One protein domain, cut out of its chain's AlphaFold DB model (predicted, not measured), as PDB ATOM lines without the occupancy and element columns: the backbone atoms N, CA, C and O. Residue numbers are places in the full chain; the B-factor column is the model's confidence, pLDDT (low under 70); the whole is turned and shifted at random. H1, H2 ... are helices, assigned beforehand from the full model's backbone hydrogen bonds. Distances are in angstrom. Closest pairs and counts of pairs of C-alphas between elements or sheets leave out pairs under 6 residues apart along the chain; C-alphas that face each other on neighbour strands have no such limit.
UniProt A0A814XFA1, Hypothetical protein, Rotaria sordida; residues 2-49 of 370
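AT A GLANCE: This is residues 2 to 49 of the 370 residues of the protein "Hypothetical protein" of Rotaria sordida (UniProt A0A814XFA1). The printed part makes a long, open loop: H1 stands at one end, residues 10 to 19 run outstretched along the length to H2 near the other end, and residues 27 to 35 turn the backbone round so that H3 comes back toward H1. The three short helices do not form a bundle, since no two of them touch; the loop nearly closes where H3 comes near H1, and after H3 residues 44 to 49 fold back as a tail. The printed part has 48 residues, with three named helices in the order H1, H2, H3 and no named strand; the class is all helix, though under half of the residues, 23 of 48, are in named elements. The outline is a rod of 36 by 17 by 17 A, and the whole is only just loose, close to compact, with a radius of gyration of the C-alphas of 11.8 A.

HOW THE PARTS SIT: The first helix, H1, holds residues 2 to 9. A short link of 10 residues, 10 to 19, leads from it to H2, residues 20 to 26, and these two helices are apart. Another short link, of 9 residues, 27 to 35, leads to H3, residues 36 to 43; H2 and H3 are apart too. H1 and H3 are close but not clearly touching, with 2 pairs of C-alphas within 8 A. Their closest C-alphas are those of Arg 5 and Phe 40, 7.9 A apart, and their centres are 12.1 A apart. The two run the same way at a steep tilt of 58 degrees. In the backbones of H1 and H2 every O i to N i+4 pair is within hydrogen-bond range, and in H3 3 of 4 are.

IN THESE COORDINATES: H1 begins with C-alpha 2 at (210.074, 216.096, 196.695) and measures 10.4 A from the C-alpha of Asp 2 to that of Glu 9. H2 runs from Pro 20, with its C-alpha at (204.487, 200.614, 212.102), to Phe 26, a length of 10.3 A. Residues 32 to 34 are helix as well, in a run without a name of its own. H3 runs 11.3 A from Thr 36 to Ser 43 and ends with C-alpha 43 at (205.213, 207.035, 196.298).

THE WHOLE: The two C-alphas farthest apart are those of Glu 10 and Lys 28, 36.0 A. From the first to the last printed C-alpha, Asp 2 to Thr 49, it is 23.6 A. The printed part has no cut, and neither link between helices is long. The mean pLDDT of the printed part is 82.8, and no printed residue is under 70.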
ATOM      1  N   ASP A   2     209.582 216.287 198.068       79.12
ATOM      2  CA  ASP A   2     210.074 216.096 196.695       79.12
ATOM      3  C   ASP A   2     211.590 215.858 196.620       79.12
ATOM      4  O   ASP A   2     211.995 214.856 196.044       79.12
ATOM      5  N   ASP A   3     212.412 216.649 197.321       86.25
ATOM      6  CA  ASP A   3     213.875 216.438 197.355       86.25
ATOM      7  C   ASP A   3     214.265 215.043 197.872       86.25
ATOM      8  O   ASP A   3     215.174 214.396 197.355       86.25
ATOM      9  N   LEU A   4     213.547 214.555 198.890       83.56
ATOM     10  CA  LEU A   4     213.768 213.226 199.459       83.56
ATOM     11  C   LEU A   4     213.346 212.123 198.480       83.56
ATOM     12  O   LEU A   4     214.010 211.093 198.399       83.56
ATOM     13  N   ARG A   5     212.254 212.333 197.735       81.56
ATOM     14  CA  ARG A   5     211.809 211.404 196.692       81.56
ATOM     15  C   ARG A   5     212.855 211.328 195.583       81.56
ATOM     16  O   ARG A   5     213.290 210.229 195.265       81.56
ATOM     17  N   THR A   6     213.295 212.470 195.057       85.31
ATOM     18  CA  THR A   6     214.332 212.538 194.018       85.31
ATOM     19  C   THR A   6     215.615 211.845 194.466       85.31
ATOM     20  O   THR A   6     216.125 211.004 193.736       85.31
ATOM     21  N   PHE A   7     216.077 212.094 195.696       88.81
ATOM     22  CA  PHE A   7     217.264 211.431 196.243       88.81
ATOM     23  C   PHE A   7     217.166 209.898 196.206       88.81
ATOM     24  O   PHE A   7     218.124 209.236 195.819       88.81
ATOM     25  N   ILE A   8     216.020 209.318 196.583       84.94
ATOM     26  CA  ILE A   8     215.827 207.858 196.530       84.94
ATOM     27  C   ILE A   8     215.731 207.358 195.091       84.94
ATOM     28  O   ILE A   8     216.328 206.335 194.762       84.94
ATOM     29  N   GLU A   9     215.008 208.070 194.227       77.69
ATOM     30  CA  GLU A   9     214.898 207.712 192.809       77.69
ATOM     31  C   GLU A   9     216.260 207.722 192.094       77.69
ATOM     32  O   GLU A   9     216.474 206.942 191.169       77.69
ATOM     33  N   GLU A  10     217.199 208.547 192.558       85.50
ATOM     34  CA  GLU A  10     218.584 208.617 192.077       85.50
ATOM     35  C   GLU A  10     219.523 207.581 192.733       85.50
ATOM     36  O   GLU A  10     220.730 207.588 192.489       85.50
ATOM     37  N   GLY A  11     218.987 206.655 193.536       81.88
ATOM     38  CA  GLY A  11     219.737 205.562 194.167       81.88
ATOM     39  C   GLY A  11     220.135 205.811 195.624       81.88
ATOM     40  O   GLY A  11     220.905 205.037 196.196       81.88
ATOM     41  N   GLY A  12     219.624 206.875 196.241       87.56
ATOM     42  CA  GLY A  12     219.750 207.129 197.669       87.56
ATOM     43  C   GLY A  12     218.994 206.108 198.526       87.56
ATOM     44  O   GLY A  12     218.035 205.474 198.091       87.56
ATOM     45  N   ALA A  13     219.415 205.958 199.783       86.06
ATOM     46  CA  ALA A  13     218.789 205.048 200.740       86.06
ATOM     47  C   ALA A  13     218.041 205.816 201.839       86.06
ATOM     48  O   ALA A  13     218.545 206.808 202.368       86.06
ATOM     49  N   LEU A  14     216.866 205.313 202.229       83.88
ATOM     50  CA  LEU A  14     216.103 205.793 203.381       83.88
ATOM     51  C   LEU A  14     216.010 204.692 204.436       83.88
ATOM     52  O   LEU A  14     215.587 203.576 204.147       83.88
ATOM     53  N   VAL A  15     216.354 205.031 205.678       84.25
ATOM     54  CA  VAL A  15     216.170 204.150 206.834       84.25
ATOM     55  C   VAL A  15     215.045 204.713 207.693       84.25
ATOM     56  O   VAL A  15     215.177 205.794 208.267       84.25
ATOM     57  N   CYS A  16     213.937 203.979 207.797       80.00
ATOM     58  CA  CYS A  16     212.852 204.309 208.717       80.00
ATOM     59  C   CYS A  16     213.021 203.515 210.019       80.00
ATOM     60  O   CYS A  16     212.853 202.300 210.039       80.00
ATOM     61  N   GLY A  17     213.355 204.199 211.116       84.25
ATOM     62  CA  GLY A  17     213.537 203.580 212.436       84.25
ATOM     63  C   GLY A  17     212.247 203.394 213.242       84.25
ATOM     64  O   GLY A  17     212.313 203.084 214.429       84.25
ATOM     65  N   VAL A  18     211.077 203.637 212.643       84.00
ATOM     66  CA  VAL A  18     209.787 203.563 213.335       84.00
ATOM     67  C   VAL A  18     209.080 202.272 212.957       84.00
ATOM     68  O   VAL A  18     208.782 202.036 211.791       84.00
ATOM     69  N   ALA A  19     208.773 201.459 213.964       86.88
ATOM     70  CA  ALA A  19     207.966 200.260 213.807       86.88
ATOM     71  C   ALA A  19     206.482 200.626 213.570       86.88
ATOM     72  O   ALA A  19     205.870 201.217 214.470       86.88
ATOM     73  N   PRO A  20     205.874 200.256 212.424       85.25
ATOM     74  CA  PRO A  20     204.487 200.614 212.102       85.25
ATOM     75  C   PRO A  20     203.473 200.113 213.142       85.25
ATOM     76  O   PRO A  20     202.579 200.852 213.546       85.25
ATOM     77  N   TRP A  21     203.660 198.894 213.660       84.19
ATOM     78  CA  TRP A  21     202.804 198.333 214.714       84.19
ATOM     79  C   TRP A  21     202.872 199.135 216.020       84.19
ATOM     80  O   TRP A  21     201.857 199.333 216.685       84.19
ATOM     81  N   ASN A  22     204.057 199.636 216.384       88.44
ATOM     82  CA  ASN A  22     204.231 200.464 217.574       88.44
ATOM     83  C   ASN A  22     203.585 201.841 217.380       88.44
ATOM     84  O   ASN A  22     203.005 202.391 218.308       88.44
ATOM     85  N   TRP A  23     203.646 202.390 216.166       90.25
ATOM     86  CA  TRP A  23     202.972 203.645 215.847       90.25
ATOM     87  C   TRP A  23     201.446 203.519 215.981       90.25
ATOM     88  O   TRP A  23     200.837 204.346 216.658       90.25
ATOM     89  N   LEU A  24     200.846 202.458 215.430       86.62
ATOM     90  CA  LEU A  24     199.408 202.182 215.564       86.62
ATOM     91  C   LEU A  24     198.983 201.986 217.024       86.62
ATOM     92  O   LEU A  24     197.935 202.478 217.431       86.62
ATOM     93  N   TYR A  25     199.818 201.331 217.838       85.94
ATOM     94  CA  TYR A  25     199.539 201.123 219.262       85.94
ATOM     95  C   TYR A  25     199.262 202.438 220.014       85.94
ATOM     96  O   TYR A  25     198.362 202.502 220.856       85.94
ATOM     97  N   PHE A  26     200.006 203.499 219.687       91.38
ATOM     98  CA  PHE A  26     199.841 204.826 220.288       91.38
ATOM     99  C   PHE A  26     198.849 205.736 219.545       91.38
ATOM    100  O   PHE A  26     198.527 206.805 220.057       91.38
ATOM    101  N   ASN A  27     198.343 205.331 218.377       88.62
ATOM    102  CA  ASN A  27     197.411 206.104 217.549       88.62
ATOM    103  C   ASN A  27     196.165 205.256 217.231       88.62
ATOM    104  O   ASN A  27     195.948 204.857 216.090       88.62
ATOM    105  N   LYS A  28     195.364 204.948 218.259       83.00
ATOM    106  CA  LYS A  28     194.242 203.987 218.174       83.00
ATOM    107  C   LYS A  28     193.106 204.403 217.234       83.00
ATOM    108  O   LYS A  28     192.308 203.562 216.846       83.00
ATOM    109  N   ASP A  29     193.012 205.689 216.928       86.25
ATOM    110  CA  ASP A  29     192.042 206.308 216.025       86.25
ATOM    111  C   ASP A  29     192.559 206.435 214.582       86.25
ATOM    112  O   ASP A  29     191.848 206.953 213.726       86.25
ATOM    113  N   LYS A  30     193.787 205.977 214.311       84.56
ATOM    114  CA  LYS A  30     194.445 206.106 213.009       84.56
ATOM    115  C   LYS A  30     194.723 204.757 212.368       84.56
ATOM    116  O   LYS A  30     194.754 203.717 213.023       84.56
ATOM    117  N   SER A  31     194.989 204.799 211.071       79.75
ATOM    118  CA  SER A  31     195.339 203.639 210.257       79.75
ATOM    119  C   SER A  31     196.748 203.769 209.667       79.75
ATOM    120  O   SER A  31     197.426 204.783 209.837       79.75
ATOM    121  N   LEU A  32     197.227 202.736 208.963       78.25
ATOM    122  CA  LEU A  32     198.535 202.790 208.298       78.25
ATOM    123  C   LEU A  32     198.621 203.892 207.234       78.25
ATOM    124  O   LEU A  32     199.708 204.414 207.017       78.25
ATOM    125  N   SER A  33     197.507 204.312 206.626       75.06
ATOM    126  CA  SER A  33     197.516 205.413 205.651       75.06
ATOM    127  C   SER A  33     197.861 206.767 206.291       75.06
ATOM    128  O   SER A  33     198.412 207.657 205.638       75.06
ATOM    129  N   ASP A  34     197.621 206.920 207.595       81.88
ATOM    130  CA  ASP A  34     197.986 208.113 208.357       81.88
ATOM    131  C   ASP A  34     199.485 208.150 208.699       81.88
ATOM    132  O   ASP A  34     200.053 209.225 208.952       81.88
ATOM    133  N   PHE A  35     200.155 206.993 208.675       85.50
ATOM    134  CA  PHE A  35     201.572 206.865 208.982       85.50
ATOM    135  C   PHE A  35     202.421 207.539 207.895       85.50
ATOM    136  O   PHE A  35     202.455 207.130 206.737       85.50
ATOM    137  N   THR A  36     203.140 208.604 208.262       83.44
ATOM    138  CA  THR A  36     203.888 209.445 207.308       83.44
ATOM    139  C   THR A  36     204.906 208.666 206.477       83.44
ATOM    140  O   THR A  36     205.092 208.978 205.301       83.44
ATOM    141  N   ALA A  37     205.567 207.665 207.066       83.56
ATOM    142  CA  ALA A  37     206.532 206.866 206.322       83.56
ATOM    143  C   ALA A  37     205.844 205.983 205.273       83.56
ATOM    144  O   ALA A  37     206.377 205.877 204.176       83.56
ATOM    145  N   ASP A  38     204.648 205.447 205.551       82.50
ATOM    146  CA  ASP A  38     203.881 204.684 204.557       82.50
ATOM    147  C   ASP A  38     203.513 205.558 203.353       82.50
ATOM    148  O   ASP A  38     203.815 205.198 202.222       82.50
ATOM    149  N   ARG A  39     202.991 206.771 203.586       78.69
ATOM    150  CA  ARG A  39     202.672 207.727 202.504       78.69
ATOM    151  C   ARG A  39     203.870 208.059 201.616       78.69
ATOM    152  O   ARG A  39     203.724 208.239 200.409       78.69
ATOM    153  N   PHE A  40     205.055 208.183 202.210       81.44
ATOM    154  CA  PHE A  40     206.273 208.416 201.443       81.44
ATOM    155  C   PHE A  40     206.703 207.162 200.669       81.44
ATOM    156  O   PHE A  40     206.937 207.250 199.461       81.44
ATOM    157  N   CYS A  41     206.788 206.016 201.349       80.69
ATOM    158  CA  CYS A  41     207.181 204.732 200.775       80.69
ATOM    159  C   CYS A  41     206.283 204.345 199.592       80.69
ATOM    160  O   CYS A  41     206.794 203.927 198.553       80.69
ATOM    161  N   ASP A  42     204.975 204.580 199.701       77.44
ATOM    162  CA  ASP A  42     203.994 204.281 198.655       77.44
ATOM    163  C   ASP A  42     204.346 205.005 197.347       77.44
ATOM    164  O   ASP A  42     204.340 204.439 196.251       77.44
ATOM    165  N   SER A  43     204.812 206.252 197.463       74.69
ATOM    166  CA  SER A  43     205.213 207.035 196.298       74.69
ATOM    167  C   SER A  43     206.448 206.513 195.563       74.69
ATOM    168  O   SER A  43     206.617 206.827 194.385       74.69
ATOM    169  N   VAL A  44     207.269 205.693 196.223       77.81
ATOM    170  CA  VAL A  44     208.439 205.016 195.644       77.81
ATOM    171  C   VAL A  44     208.213 203.505 195.469       77.81
ATOM    172  O   VAL A  44     209.170 202.763 195.273       77.81
ATOM    173  N   GLY A  45     206.956 203.044 195.526       76.44
ATOM    174  CA  GLY A  45     206.579 201.656 195.236       76.44
ATOM    175  C   GLY A  45     206.730 200.676 196.400       76.44
ATOM    176  O   GLY A  45     206.749 199.468 196.177       76.44
ATOM    177  N   VAL A  46     206.839 201.169 197.634       79.69
ATOM    178  CA  VAL A  46     206.958 200.349 198.847       79.69
ATOM    179  C   VAL A  46     205.740 200.592 199.731       79.69
ATOM    180  O   VAL A  46     205.505 201.715 200.148       79.69
ATOM    181  N   LYS A  47     204.975 199.555 200.071       79.12
ATOM    182  CA  LYS A  47     203.801 199.691 200.944       79.12
ATOM    183  C   LYS A  47     203.980 198.871 202.209       79.12
ATOM    184  O   LYS A  47     204.424 197.725 202.142       79.12
ATOM    185  N   VAL A  48     203.641 199.448 203.358       77.44
ATOM    186  CA  VAL A  48     203.578 198.702 204.613       77.44
ATOM    187  C   VAL A  48     202.190 198.090 204.729       77.44
ATOM    188  O   VAL A  48     201.187 198.797 204.725       77.44
ATOM    189  N   THR A  49     202.130 196.771 204.877       74.44
ATOM    190  CA  THR A  49     200.874 196.047 205.094       74.44
ATOM    191  C   THR A  49     200.865 195.384 206.469       74.44
ATOM    192  O   THR A  49     201.895 195.264 207.136       74.44
TER     193      THR A  49